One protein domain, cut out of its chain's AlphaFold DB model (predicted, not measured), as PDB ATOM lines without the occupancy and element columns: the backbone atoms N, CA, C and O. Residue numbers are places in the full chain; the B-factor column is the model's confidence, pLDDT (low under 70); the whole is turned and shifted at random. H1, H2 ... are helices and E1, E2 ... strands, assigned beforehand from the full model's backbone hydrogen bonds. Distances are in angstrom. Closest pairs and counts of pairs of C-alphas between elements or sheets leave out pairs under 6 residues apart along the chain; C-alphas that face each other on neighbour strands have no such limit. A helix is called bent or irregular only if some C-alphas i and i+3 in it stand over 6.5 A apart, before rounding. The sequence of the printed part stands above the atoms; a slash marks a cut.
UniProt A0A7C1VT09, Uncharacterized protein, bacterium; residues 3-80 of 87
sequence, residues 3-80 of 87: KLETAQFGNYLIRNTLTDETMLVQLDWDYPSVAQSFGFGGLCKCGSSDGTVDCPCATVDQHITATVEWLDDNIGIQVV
ATOM      1  N   LYS A   3      73.379  80.842  -6.555       98.00
ATOM      2  CA  LYS A   3      74.289  81.594  -5.696       98.00
ATOM      3  C   LYS A   3      74.928  80.668  -4.668       98.00
ATOM      4  O   LYS A   3      74.216  79.876  -4.054       98.00
ATOM      5  N   LEU A   4      76.233  80.813  -4.458       97.69
ATOM      6  CA  LEU A   4      76.949  80.138  -3.378       97.69
ATOM      7  C   LEU A   4      76.739  80.886  -2.054       97.69
ATOM      8  O   LEU A   4      76.941  82.100  -1.984       97.69
ATOM      9  N   GLU A   5      76.353  80.179  -0.998       97.00
ATOM     10  CA  GLU A   5      76.158  80.722   0.348       97.00
ATOM     11  C   GLU A   5      76.795  79.816   1.407       97.00
ATOM     12  O   GLU A   5      76.960  78.614   1.207       97.00
ATOM     13  N   THR A   6      77.127  80.381   2.565       93.81
ATOM     14  CA  THR A   6      77.534  79.600   3.739       93.81
ATOM     15  C   THR A   6      76.320  78.961   4.402       93.81
ATOM     16  O   THR A   6      75.321  79.635   4.670       93.81
ATOM     17  N   ALA A   7      76.432  77.685   4.739       89.19
ATOM     18  CA  ALA A   7      75.506  76.974   5.605       89.19
ATOM     19  C   ALA A   7      75.976  77.012   7.069       89.19
ATOM     20  O   ALA A   7      77.042  77.527   7.410       89.19
ATOM     21  N   GLN A   8      75.182  76.424   7.963       82.69
ATOM     22  CA  GLN A   8      75.625  76.205   9.338       82.69
ATOM     23  C   GLN A   8      76.748  75.153   9.391       82.69
ATOM     24  O   GLN A   8      76.803  74.236   8.570       82.69
ATOM     25  N   PHE A   9      77.614  75.276  10.401       81.56
ATOM     26  CA  PHE A   9      78.686  74.317  10.710       81.56
ATOM     27  C   PHE A   9      79.761  74.148   9.621       81.56
ATOM     28  O   PHE A   9      80.357  73.082   9.526       81.56
ATOM     29  N   GLY A  10      80.026  75.189   8.825       81.00
ATOM     30  CA  GLY A  10      81.120  75.190   7.841       81.00
ATOM     31  C   GLY A  10      80.799  74.495   6.514       81.00
ATOM     32  O   GLY A  10      81.707  74.238   5.738       81.00
ATOM     33  N   ASN A  11      79.524  74.189   6.251       90.25
ATOM     34  CA  ASN A  11      79.078  73.667   4.957       90.25
ATOM     35  C   ASN A  11      78.651  74.798   4.010       90.25
ATOM     36  O   ASN A  11      78.564  75.961   4.409       90.25
ATOM     37  N   TYR A  12      78.285  74.437   2.781       95.56
ATOM     38  CA  TYR A  12      77.829  75.369   1.750       95.56
ATOM     39  C   TYR A  12      76.379  75.103   1.336       95.56
ATOM     40  O   TYR A  12      75.877  73.982   1.422       95.56
ATOM     41  N   LEU A  13      75.704  76.146   0.866       96.19
ATOM     42  CA  LEU A  13      74.373  76.105   0.273       96.19
ATOM     43  C   LEU A  13      74.436  76.668  -1.143       96.19
ATOM     44  O   LEU A  13      75.078  77.684  -1.400       96.19
ATOM     45  N   ILE A  14      73.702  76.034  -2.043       96.88
ATOM     46  CA  ILE A  14      73.422  76.548  -3.376       96.88
ATOM     47  C   ILE A  14      71.992  77.070  -3.341       96.88
ATOM     48  O   ILE A  14      71.067  76.308  -3.070       96.88
ATOM     49  N   ARG A  15      71.799  78.367  -3.578       97.56
ATOM     50  CA  ARG A  15      70.476  79.003  -3.626       97.56
ATOM     51  C   ARG A  15      70.084  79.297  -5.063       97.56
ATOM     52  O   ARG A  15      70.809  80.015  -5.749       97.56
ATOM     53  N   ASN A  16      68.914  78.843  -5.493       96.81
ATOM     54  CA  ASN A  16      68.280  79.336  -6.707       96.81
ATOM     55  C   ASN A  16      67.748  80.751  -6.449       96.81
ATOM     56  O   ASN A  16      66.844  80.956  -5.645       96.81
ATOM     57  N   THR A  17      68.295  81.753  -7.133       96.31
ATOM     58  CA  THR A  17      67.926  83.156  -6.884       96.31
ATOM     59  C   THR A  17      66.569  83.546  -7.480       96.31
ATOM     60  O   THR A  17      66.146  84.685  -7.310       96.31
ATOM     61  N   LEU A  18      65.927  82.657  -8.247       95.12
ATOM     62  CA  LEU A  18      64.618  82.894  -8.866       95.12
ATOM     63  C   LEU A  18      63.481  82.280  -8.047       95.12
ATOM     64  O   LEU A  18      62.419  82.888  -7.949       95.12
ATOM     65  N   THR A  19      63.700  81.088  -7.489       95.50
ATOM     66  CA  THR A  19      62.686  80.332  -6.734       95.50
ATOM     67  C   THR A  19      62.911  80.354  -5.223       95.50
ATOM     68  O   THR A  19      62.030  79.935  -4.478       95.50
ATOM     69  N   ASP A  20      64.068  80.845  -4.765       94.81
ATOM     70  CA  ASP A  20      64.539  80.788  -3.373       94.81
ATOM     71  C   ASP A  20      64.741  79.366  -2.811       94.81
ATOM     72  O   ASP A  20      65.018  79.193  -1.620       94.81
ATOM     73  N   GLU A  21      64.670  78.346  -3.670       95.81
ATOM     74  CA  GLU A  21      65.005  76.968  -3.323       95.81
ATOM     75  C   GLU A  21      66.492  76.838  -2.988       95.81
ATOM     76  O   GLU A  21      67.351  77.514  -3.562       95.81
ATOM     77  N   THR A  22      66.808  75.950  -2.049       95.56
ATOM     78  CA  THR A  22      68.179  75.748  -1.580       95.56
ATOM     79  C   THR A  22      68.563  74.282  -1.597       95.56
ATOM     80  O   THR A  22      67.780  73.438  -1.163       95.56
ATOM     81  N   MET A  23      69.803  74.001  -1.988       95.12
ATOM     82  CA  MET A  23      70.431  72.691  -1.885       95.12
ATOM     83  C   MET A  23      71.635  72.769  -0.947       95.12
ATOM     84  O   MET A  23      72.503  73.625  -1.112       95.12
ATOM     85  N   LEU A  24      71.675  71.890   0.052       94.94
ATOM     86  CA  LEU A  24      72.800  71.772   0.976       94.94
ATOM     87  C   LEU A  24      73.889  70.895   0.359       94.94
ATOM     88  O   LEU A  24      73.609  69.773  -0.057       94.94
ATOM     89  N   VAL A  25      75.126  71.383   0.370       93.56
ATOM     90  CA  VAL A  25      76.307  70.595   0.013       93.56
ATOM     91  C   VAL A  25      76.740  69.829   1.260       93.56
ATOM     92  O   VAL A  25      77.197  70.437   2.229       93.56
ATOM     93  N   GLN A  26      76.492  68.517   1.282       85.56
ATOM     94  CA  GLN A  26      76.590  67.716   2.509       85.56
ATOM     95  C   GLN A  26      77.964  67.098   2.735       85.56
ATOM     96  O   GLN A  26      78.368  66.959   3.888       85.56
ATOM     97  N   LEU A  27      78.643  66.685   1.667       88.38
ATOM     98  CA  LEU A  27      79.919  65.993   1.760       88.38
ATOM     99  C   LEU A  27      81.023  66.874   1.191       88.38
ATOM    100  O   LEU A  27      80.860  67.538   0.170       88.38
ATOM    101  N   ASP A  28      82.170  66.831   1.844       87.31
ATOM    102  CA  ASP A  28      83.415  67.442   1.390       87.31
ATOM    103  C   ASP A  28      83.856  66.933   0.010       87.31
ATOM    104  O   ASP A  28      84.403  67.685  -0.794       87.31
ATOM    105  N   TRP A  29      83.503  65.690  -0.319       88.00
ATOM    106  CA  TRP A  29      83.701  65.103  -1.647       88.00
ATOM    107  C   TRP A  29      82.894  65.791  -2.760       88.00
ATOM    108  O   TRP A  29      83.278  65.692  -3.924       88.00
ATOM    109  N   ASP A  30      81.820  66.520  -2.434       91.88
ATOM    110  CA  ASP A  30      81.043  67.282  -3.420       91.88
ATOM    111  C   ASP A  30      81.685  68.645  -3.733       91.88
ATOM    112  O   ASP A  30      81.413  69.244  -4.779       91.88
ATOM    113  N   TYR A  31      82.560  69.152  -2.854       94.12
ATOM    114  CA  TYR A  31      83.127  70.500  -2.960       94.12
ATOM    115  C   TYR A  31      83.881  70.746  -4.273       94.12
ATOM    116  O   TYR A  31      83.690  71.817  -4.853       94.12
ATOM    117  N   PRO A  32      84.682  69.805  -4.817       93.81
ATOM    118  CA  PRO A  32      85.325  70.005  -6.111       93.81
ATOM    119  C   PRO A  32      84.353  70.224  -7.269       93.81
ATOM    120  O   PRO A  32      84.591  71.108  -8.095       93.81
ATOM    121  N   SER A  33      83.258  69.464  -7.319       91.69
ATOM    122  CA  SER A  33      82.234  69.595  -8.364       91.69
ATOM    123  C   SER A  33      81.441  70.897  -8.213       91.69
ATOM    124  O   SER A  33      81.201  71.617  -9.186       91.69
ATOM    125  N   VAL A  34      81.107  71.266  -6.971       94.81
ATOM    126  CA  VAL A  34      80.442  72.540  -6.667       94.81
ATOM    127  C   VAL A  34      81.329  73.719  -7.057       94.81
ATOM    128  O   VAL A  34      80.895  74.585  -7.814       94.81
ATOM    129  N   ALA A  35      82.589  73.736  -6.625       95.31
ATOM    130  CA  ALA A  35      83.531  74.795  -6.971       95.31
ATOM    131  C   ALA A  35      83.680  74.939  -8.496       95.31
ATOM    132  O   ALA A  35      83.643  76.055  -9.014       95.31
ATOM    133  N   GLN A  36      83.780  73.825  -9.232       93.19
ATOM    134  CA  GLN A  36      83.835  73.834 -10.700       93.19
ATOM    135  C   GLN A  36      82.577  74.438 -11.327       93.19
ATOM    136  O   GLN A  36      82.690  75.273 -12.224       93.19
ATOM    137  N   SER A  37      81.392  74.094 -10.817       94.75
ATOM    138  CA  SER A  37      80.124  74.683 -11.270       94.75
ATOM    139  C   SER A  37      80.077  76.202 -11.077       94.75
ATOM    140  O   SER A  37      79.455  76.906 -11.871       94.75
ATOM    141  N   PHE A  38      80.781  76.722 -10.067       96.00
ATOM    142  CA  PHE A  38      80.935  78.156  -9.810       96.00
ATOM    143  C   PHE A  38      82.150  78.801 -10.503       96.00
ATOM    144  O   PHE A  38      82.353  80.008 -10.380       96.00
ATOM    145  N   GLY A  39      82.919  78.041 -11.289       94.25
ATOM    146  CA  GLY A  39      84.000  78.554 -12.134       94.25
ATOM    147  C   GLY A  39      85.420  78.266 -11.643       94.25
ATOM    148  O   GLY A  39      86.377  78.770 -12.236       94.25
ATOM    149  N   PHE A  40      85.597  77.452 -10.601       93.75
ATOM    150  CA  PHE A  40      86.921  76.984 -10.200       93.75
ATOM    151  C   PHE A  40      87.546  76.109 -11.294       93.75
ATOM    152  O   PHE A  40      86.981  75.104 -11.717       93.75
ATOM    153  N   GLY A  41      88.751  76.469 -11.735       87.94
ATOM    154  CA  GLY A  41      89.450  75.778 -12.826       87.94
ATOM    155  C   GLY A  41      90.131  74.460 -12.443       87.94
ATOM    156  O   GLY A  41      90.831  73.890 -13.282       87.94
ATOM    157  N   GLY A  42      89.974  74.000 -11.199       83.38
ATOM    158  CA  GLY A  42      90.677  72.839 -10.662       83.38
ATOM    159  C   GLY A  42      92.147  73.118 -10.319       83.38
ATOM    160  O   GLY A  42      92.752  74.094 -10.765       83.38
ATOM    161  N   LEU A  43      92.749  72.217  -9.538       82.06
ATOM    162  CA  LEU A  43      94.197  72.227  -9.280       82.06
ATOM    163  C   LEU A  43      95.009  71.687 -10.463       82.06
ATOM    164  O   LEU A  43      96.169  72.055 -10.645       82.06
ATOM    165  N   CYS A  44      94.411  70.800 -11.262       76.94
ATOM    166  CA  CYS A  44      95.092  70.110 -12.347       76.94
ATOM    167  C   CYS A  44      94.417  70.356 -13.691       76.94
ATOM    168  O   CYS A  44      93.218  70.151 -13.840       76.94
ATOM    169  N   LYS A  45      95.219  70.664 -14.715       80.19
ATOM    170  CA  LYS A  45      94.778  70.695 -16.122       80.19
ATOM    171  C   LYS A  45      95.031  69.380 -16.870       80.19
ATOM    172  O   LYS A  45      94.871  69.320 -18.083       80.19
ATOM    173  N   CYS A  46      95.449  68.334 -16.158       83.06
ATOM    174  CA  CYS A  46      95.724  67.009 -16.713       83.06
ATOM    175  C   CYS A  46      94.464  66.278 -17.198       83.06
ATOM    176  O   CYS A  46      94.582  65.325 -17.961       83.06
ATOM    177  N   GLY A  47      93.276  66.681 -16.731       80.62
ATOM    178  CA  GLY A  47      92.006  66.044 -17.089       80.62
ATOM    179  C   GLY A  47      91.863  64.601 -16.593       80.62
ATOM    180  O   GLY A  47      91.000  63.880 -17.074       80.62
ATOM    181  N   SER A  48      92.725  64.156 -15.672       85.25
ATOM    182  CA  SER A  48      92.733  62.781 -15.144       85.25
ATOM    183  C   SER A  48      91.955  62.617 -13.834       85.25
ATOM    184  O   SER A  48      91.892  61.512 -13.312       85.25
ATOM    185  N   SER A  49      91.409  63.704 -13.289       87.62
ATOM    186  CA  SER A  49      90.587  63.712 -12.081       87.62
ATOM    187  C   SER A  49      89.587  64.861 -12.163       87.62
ATOM    188  O   SER A  49      89.905  65.925 -12.701       87.62
ATOM    189  N   ASP A  50      88.396  64.629 -11.628       82.94
ATOM    190  CA  ASP A  50      87.353  65.627 -11.376       82.94
ATOM    191  C   ASP A  50      87.444  66.218  -9.953       82.94
ATOM    192  O   ASP A  50      86.587  66.996  -9.539       82.94
ATOM    193  N   GLY A  51      88.504  65.874  -9.215       84.12
ATOM    194  CA  GLY A  51      88.733  66.260  -7.827       84.12
ATOM    195  C   GLY A  51      88.262  65.230  -6.799       84.12
ATOM    196  O   GLY A  51      88.535  65.424  -5.619       84.12
ATOM    197  N   THR A  52      87.616  64.136  -7.221       86.38
ATOM    198  CA  THR A  52      87.177  63.042  -6.328       86.38
ATOM    199  C   THR A  52      88.151  61.862  -6.281       86.38
ATOM    200  O   THR A  52      88.010  60.961  -5.460       86.38
ATOM    201  N   VAL A  53      89.167  61.849  -7.148       89.31
ATOM    202  CA  VAL A  53      90.222  60.823  -7.182       89.31
ATOM    203  C   VAL A  53      91.608  61.460  -7.256       89.31
ATOM    204  O   VAL A  53      91.761  62.588  -7.729       89.31
ATOM    205  N   ASP A  54      92.630  60.731  -6.814       93.00
ATOM    206  CA  ASP A  54      94.016  61.176  -6.950       93.00
ATOM    207  C   ASP A  54      94.392  61.327  -8.430       93.00
ATOM    208  O   ASP A  54      93.985  60.544  -9.294       93.00
ATOM    209  N   CYS A  55      95.244  62.304  -8.724       90.56
ATOM    210  CA  CYS A  55      95.901  62.436 -10.015       90.56
ATOM    211  C   CYS A  55      97.404  62.691  -9.832       90.56
ATOM    212  O   CYS A  55      97.857  63.014  -8.734       90.56
ATOM    213  N   PRO A  56      98.217  62.610 -10.902       92.75
ATOM    214  CA  PRO A  56      99.655  62.862 -10.798       92.75
ATOM    215  C   PRO A  56     100.040  64.247 -10.252       92.75
ATOM    216  O   PRO A  56     101.191  64.445  -9.873       92.75
ATOM    217  N   CYS A  57      99.118  65.214 -10.254       89.75
ATOM    218  CA  CYS A  57      99.381  66.581  -9.808       89.75
ATOM    219  C   CYS A  57      98.884  66.881  -8.391       89.75
ATOM    220  O   CYS A  57      99.396  67.822  -7.790       89.75
ATOM    221  N   ALA A  58      97.899  66.136  -7.884       92.06
ATOM    222  CA  ALA A  58      97.337  66.351  -6.555       92.06
ATOM    223  C   ALA A  58      96.560  65.123  -6.056       92.06
ATOM    224  O   ALA A  58      95.987  64.374  -6.852       92.06
ATOM    225  N   THR A  59      96.519  64.945  -4.737       94.12
ATOM    226  CA  THR A  59      95.648  63.964  -4.075       94.12
ATOM    227  C   THR A  59      94.216  64.482  -3.938       94.12
ATOM    228  O   THR A  59      93.976  65.689  -4.038       94.12
ATOM    229  N   VAL A  60      93.267  63.591  -3.646       92.75
ATOM    230  CA  VAL A  60      91.880  63.950  -3.299       92.75
ATOM    231  C   VAL A  60      91.846  64.986  -2.177       92.75
ATOM    232  O   VAL A  60      91.215  66.028  -2.323       92.75
ATOM    233  N   ASP A  61      92.596  64.766  -1.097       93.75
ATOM    234  CA  ASP A  61      92.623  65.689   0.044       93.75
ATOM    235  C   ASP A  61      93.116  67.090  -0.348       93.75
ATOM    236  O   ASP A  61      92.607  68.100   0.140       93.75
ATOM    237  N   GLN A  62      94.092  67.173  -1.259       94.25
ATOM    238  CA  GLN A  62      94.574  68.453  -1.781       94.25
ATOM    239  C   GLN A  62      93.511  69.139  -2.640       94.25
ATOM    240  O   GLN A  62      93.335  70.351  -2.524       94.25
ATOM    241  N   HIS A  63      92.781  68.378  -3.462       93.38
ATOM    242  CA  HIS A  63      91.646  68.897  -4.221       93.38
ATOM    243  C   HIS A  63      90.568  69.465  -3.302       93.38
ATOM    244  O   HIS A  63      90.164  70.604  -3.512       93.38
ATOM    245  N   ILE A  64      90.157  68.714  -2.279       93.69
ATOM    246  CA  ILE A  64      89.152  69.152  -1.303       93.69
ATOM    247  C   ILE A  64      89.635  70.395  -0.549       93.69
ATOM    248  O   ILE A  64      88.901  71.368  -0.431       93.69
ATOM    249  N   THR A  65      90.883  70.413  -0.082       94.69
ATOM    250  CA  THR A  65      91.420  71.569   0.657       94.69
ATOM    251  C   THR A  65      91.403  72.834  -0.203       94.69
ATOM    252  O   THR A  65      90.895  73.867   0.225       94.69
ATOM    253  N   ALA A  66      91.892  72.750  -1.442       94.12
ATOM    254  CA  ALA A  66      91.916  73.900  -2.341       94.12
ATOM    255  C   ALA A  66      90.512  74.362  -2.757       94.12
ATOM    256  O   ALA A  66      90.306  75.545  -3.023       94.12
ATOM    257  N   THR A  67      89.545  73.445  -2.844       94.19
ATOM    258  CA  THR A  67      88.165  73.808  -3.184       94.19
ATOM    259  C   THR A  67      87.453  74.440  -2.003       94.19
ATOM    260  O   THR A  67      86.718  75.391  -2.229       94.19
ATOM    261  N   VAL A  68      87.715  74.008  -0.765       94.44
ATOM    262  CA  VAL A  68      87.246  74.705   0.447       94.44
ATOM    263  C   VAL A  68      87.760  76.140   0.466       94.44
ATOM    264  O   VAL A  68      86.951  77.059   0.520       94.44
ATOM    265  N   GLU A  69      89.075  76.338   0.333       95.31
ATOM    266  CA  GLU A  69      89.673  77.681   0.316       95.31
ATOM    267  C   GLU A  69      89.043  78.562  -0.771       95.31
ATOM    268  O   GLU A  69      88.672  79.710  -0.528       95.31
ATOM    269  N   TRP A  70      88.853  78.008  -1.972       96.31
ATOM    270  CA  TRP A  70      88.231  78.746  -3.063       96.31
ATOM    271  C   TRP A  70      86.752  79.058  -2.799       96.31
ATOM    272  O   TRP A  70      86.308  80.167  -3.088       96.31
ATOM    273  N   LEU A  71      85.972  78.112  -2.272       96.19
ATOM    274  CA  LEU A  71      84.552  78.322  -1.970       96.19
ATOM    275  C   LEU A  71      84.371  79.394  -0.889       96.19
ATOM    276  O   LEU A  71      83.520  80.269  -1.057       96.19
ATOM    277  N   ASP A  72      85.199  79.370   0.155       96.00
ATOM    278  CA  ASP A  72      85.221  80.386   1.210       96.00
ATOM    279  C   ASP A  72      85.509  81.788   0.645       96.00
ATOM    280  O   ASP A  72      84.798  82.747   0.959       96.00
ATOM    281  N   ASP A  73      86.483  81.908  -0.261       97.38
ATOM    282  CA  ASP A  73      86.837  83.178  -0.911       97.38
ATOM    283  C   ASP A  73      85.777  83.676  -1.916       97.38
ATOM    284  O   ASP A  73      85.789  84.845  -2.310       97.38
ATOM    285  N   ASN A  74      84.855  82.807  -2.347       97.50
ATOM    286  CA  ASN A  74      83.880  83.093  -3.405       97.50
ATOM    287  C   ASN A  74      82.419  83.040  -2.931       97.50
ATOM    288  O   ASN A  74      81.499  83.048  -3.757       97.50
ATOM    289  N   ILE A  75      82.164  83.047  -1.619       97.44
ATOM    290  CA  ILE A  75      80.803  83.157  -1.082       97.44
ATOM    291  C   ILE A  75      80.082  84.370  -1.685       97.44
ATOM    292  O   ILE A  75      80.568  85.500  -1.684       97.44
ATOM    293  N   GLY A  76      78.868  84.139  -2.179       97.19
ATOM    294  CA  GLY A  76      78.024  85.151  -2.801       97.19
ATOM    295  C   GLY A  76      78.137  85.241  -4.322       97.19
ATOM    296  O   GLY A  76      77.315  85.945  -4.920       97.19
ATOM    297  N   ILE A  77      79.078  84.524  -4.951       97.56
ATOM    298  CA  ILE A  77      79.165  84.432  -6.412       97.56
ATOM    299  C   ILE A  77      77.870  83.856  -6.999       97.56
ATOM    300  O   ILE A  77      77.212  83.007  -6.391       97.56
ATOM    301  N   GLN A  78      77.498  84.340  -8.186       97.56
ATOM    302  CA  GLN A  78      76.315  83.896  -8.914       97.56
ATOM    303  C   GLN A  78      76.679  83.429 -10.315       97.56
ATOM    304  O   GLN A  78      77.395  84.122 -11.037       97.56
ATOM    305  N   VAL A  79      76.126  82.288 -10.714       97.25
ATOM    306  CA  VAL A  79      76.324  81.695 -12.039       97.25
ATOM    307  C   VAL A  79      75.002  81.184 -12.610       97.25
ATOM    308  O   VAL A  79      73.979  81.110 -11.918       97.25
ATOM    309  N   VAL A  80      75.001  80.865 -13.903       96.56
ATOM    310  CA  VAL A  80      73.884  80.147 -14.526       96.56
ATOM    311  C   VAL A  80      73.801  78.766 -13.888       96.56
ATOM    312  O   VAL A  80      74.831  78.119 -13.704       96.56
TER     313      VAL A  80
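AT A GLANCE: This is residues 3 to 80 of the 87 residues of an uncharacterized protein of bacterium (UniProt A0A7C1VT09). A small three-stranded sheet, E1 to E3, makes one end of an elongated domain; H1 and H2 cross steeply beside it, and the long loop of residues 38 to 59 runs from H1 out to the other end and back to H2. The helices only graze the sheet, and H1 is the element nearest to the mean of the C-alphas. The printed part has 78 residues, with three named strands followed by two named helices, in the order E1 E2 E3 H1 H2; the sheet's order is E1 E2 E3, antiparallel throughout. The class is mixed, helices and strands, with 37 of the 78 residues, under half, in named elements. The whole is compact, with a radius of gyration of the C-alphas of 12.6 A, and spans 40 by 26 by 18 A.

IN THESE COORDINATES: The printed part begins with strand E1, residues 3 to 6, 10.2 A from first to last C-alpha; C-alpha 3 stands at (74.289, 81.594, -5.696). Strand E2, residues 12 to 16, measures 13.4 A and is the longest strand by residues. Strand E3, residues 22 to 25, measures 9.8 A and ends with C-alpha 25 at (76.307, 70.595, 0.013). Helix H1, residues 28 to 37, measures 15.0 A. It is only just irregular, with C-alphas 29 and 32 at 6.8 A, and its line is a rough one. Residues 38 to 59 hold no named element. Helix H2, residues 60 to 73, is the longest helix by residues and measures 20.0 A; its last C-alpha, 73, stands at (86.837, 83.178, -0.911).

HOW THE PARTS SIT: E1, E2 and E3 form a meander, each strand the antiparallel neighbour of the one before. E1 and E2 are a hairpin, with 147 degrees between their directions; C-alphas 6 and 12 face each other at 4.7 A, and N 3 and O 15, as well as N 5 and O 13, are within hydrogen-bond range at 2.8 A. E2 and E3 are a second hairpin, at 154 degrees; C-alphas 15 and 22 face each other at 4.5 A, N 14 and O 23 are 2.8 A apart, and N 25 and O 12 are 2.9 A apart, both pairs within hydrogen-bond range. E1 and E3 are the edge strands, and E2 is the inner one. H1 is on the sheet but only grazes it, with its residues 28 to 35. The closest C-alphas of E3 and H1, those of Val 25 and Tyr 31, are 7.4 A apart, while E2 and H1 are near each other, with 5 pairs of C-alphas within 10 A. H2 is also on the sheet and only grazes it, with its residues 68 to 72; the closest C-alphas of E1 and H2, those of Leu 4 and Leu 71, are 7.9 A apart. H1 and H2 touch, with 11 pairs of C-alphas within 8 A, the closest those of Pro 32 and Thr 67 at 5.6 A. They run the same way at a steep tilt of 57 degrees. In H2 every O i to N i+4 pair is within hydrogen-bond range; in H1 it is 4 of 6.

THE WHOLE: The two C-alphas farthest apart, those of Thr 19 and Pro 56, are 41.1 A from each other. The first and last printed C-alphas, those of Lys 3 and Val 80, are 9.0 A apart. The links E1 to E2, E2 to E3 and E3 to H1 are tight, and the link H1 to H2, of 22 residues, is long. The printed part has no cut. Its mean pLDDT is 92.1, and no printed residue of this model is under 70.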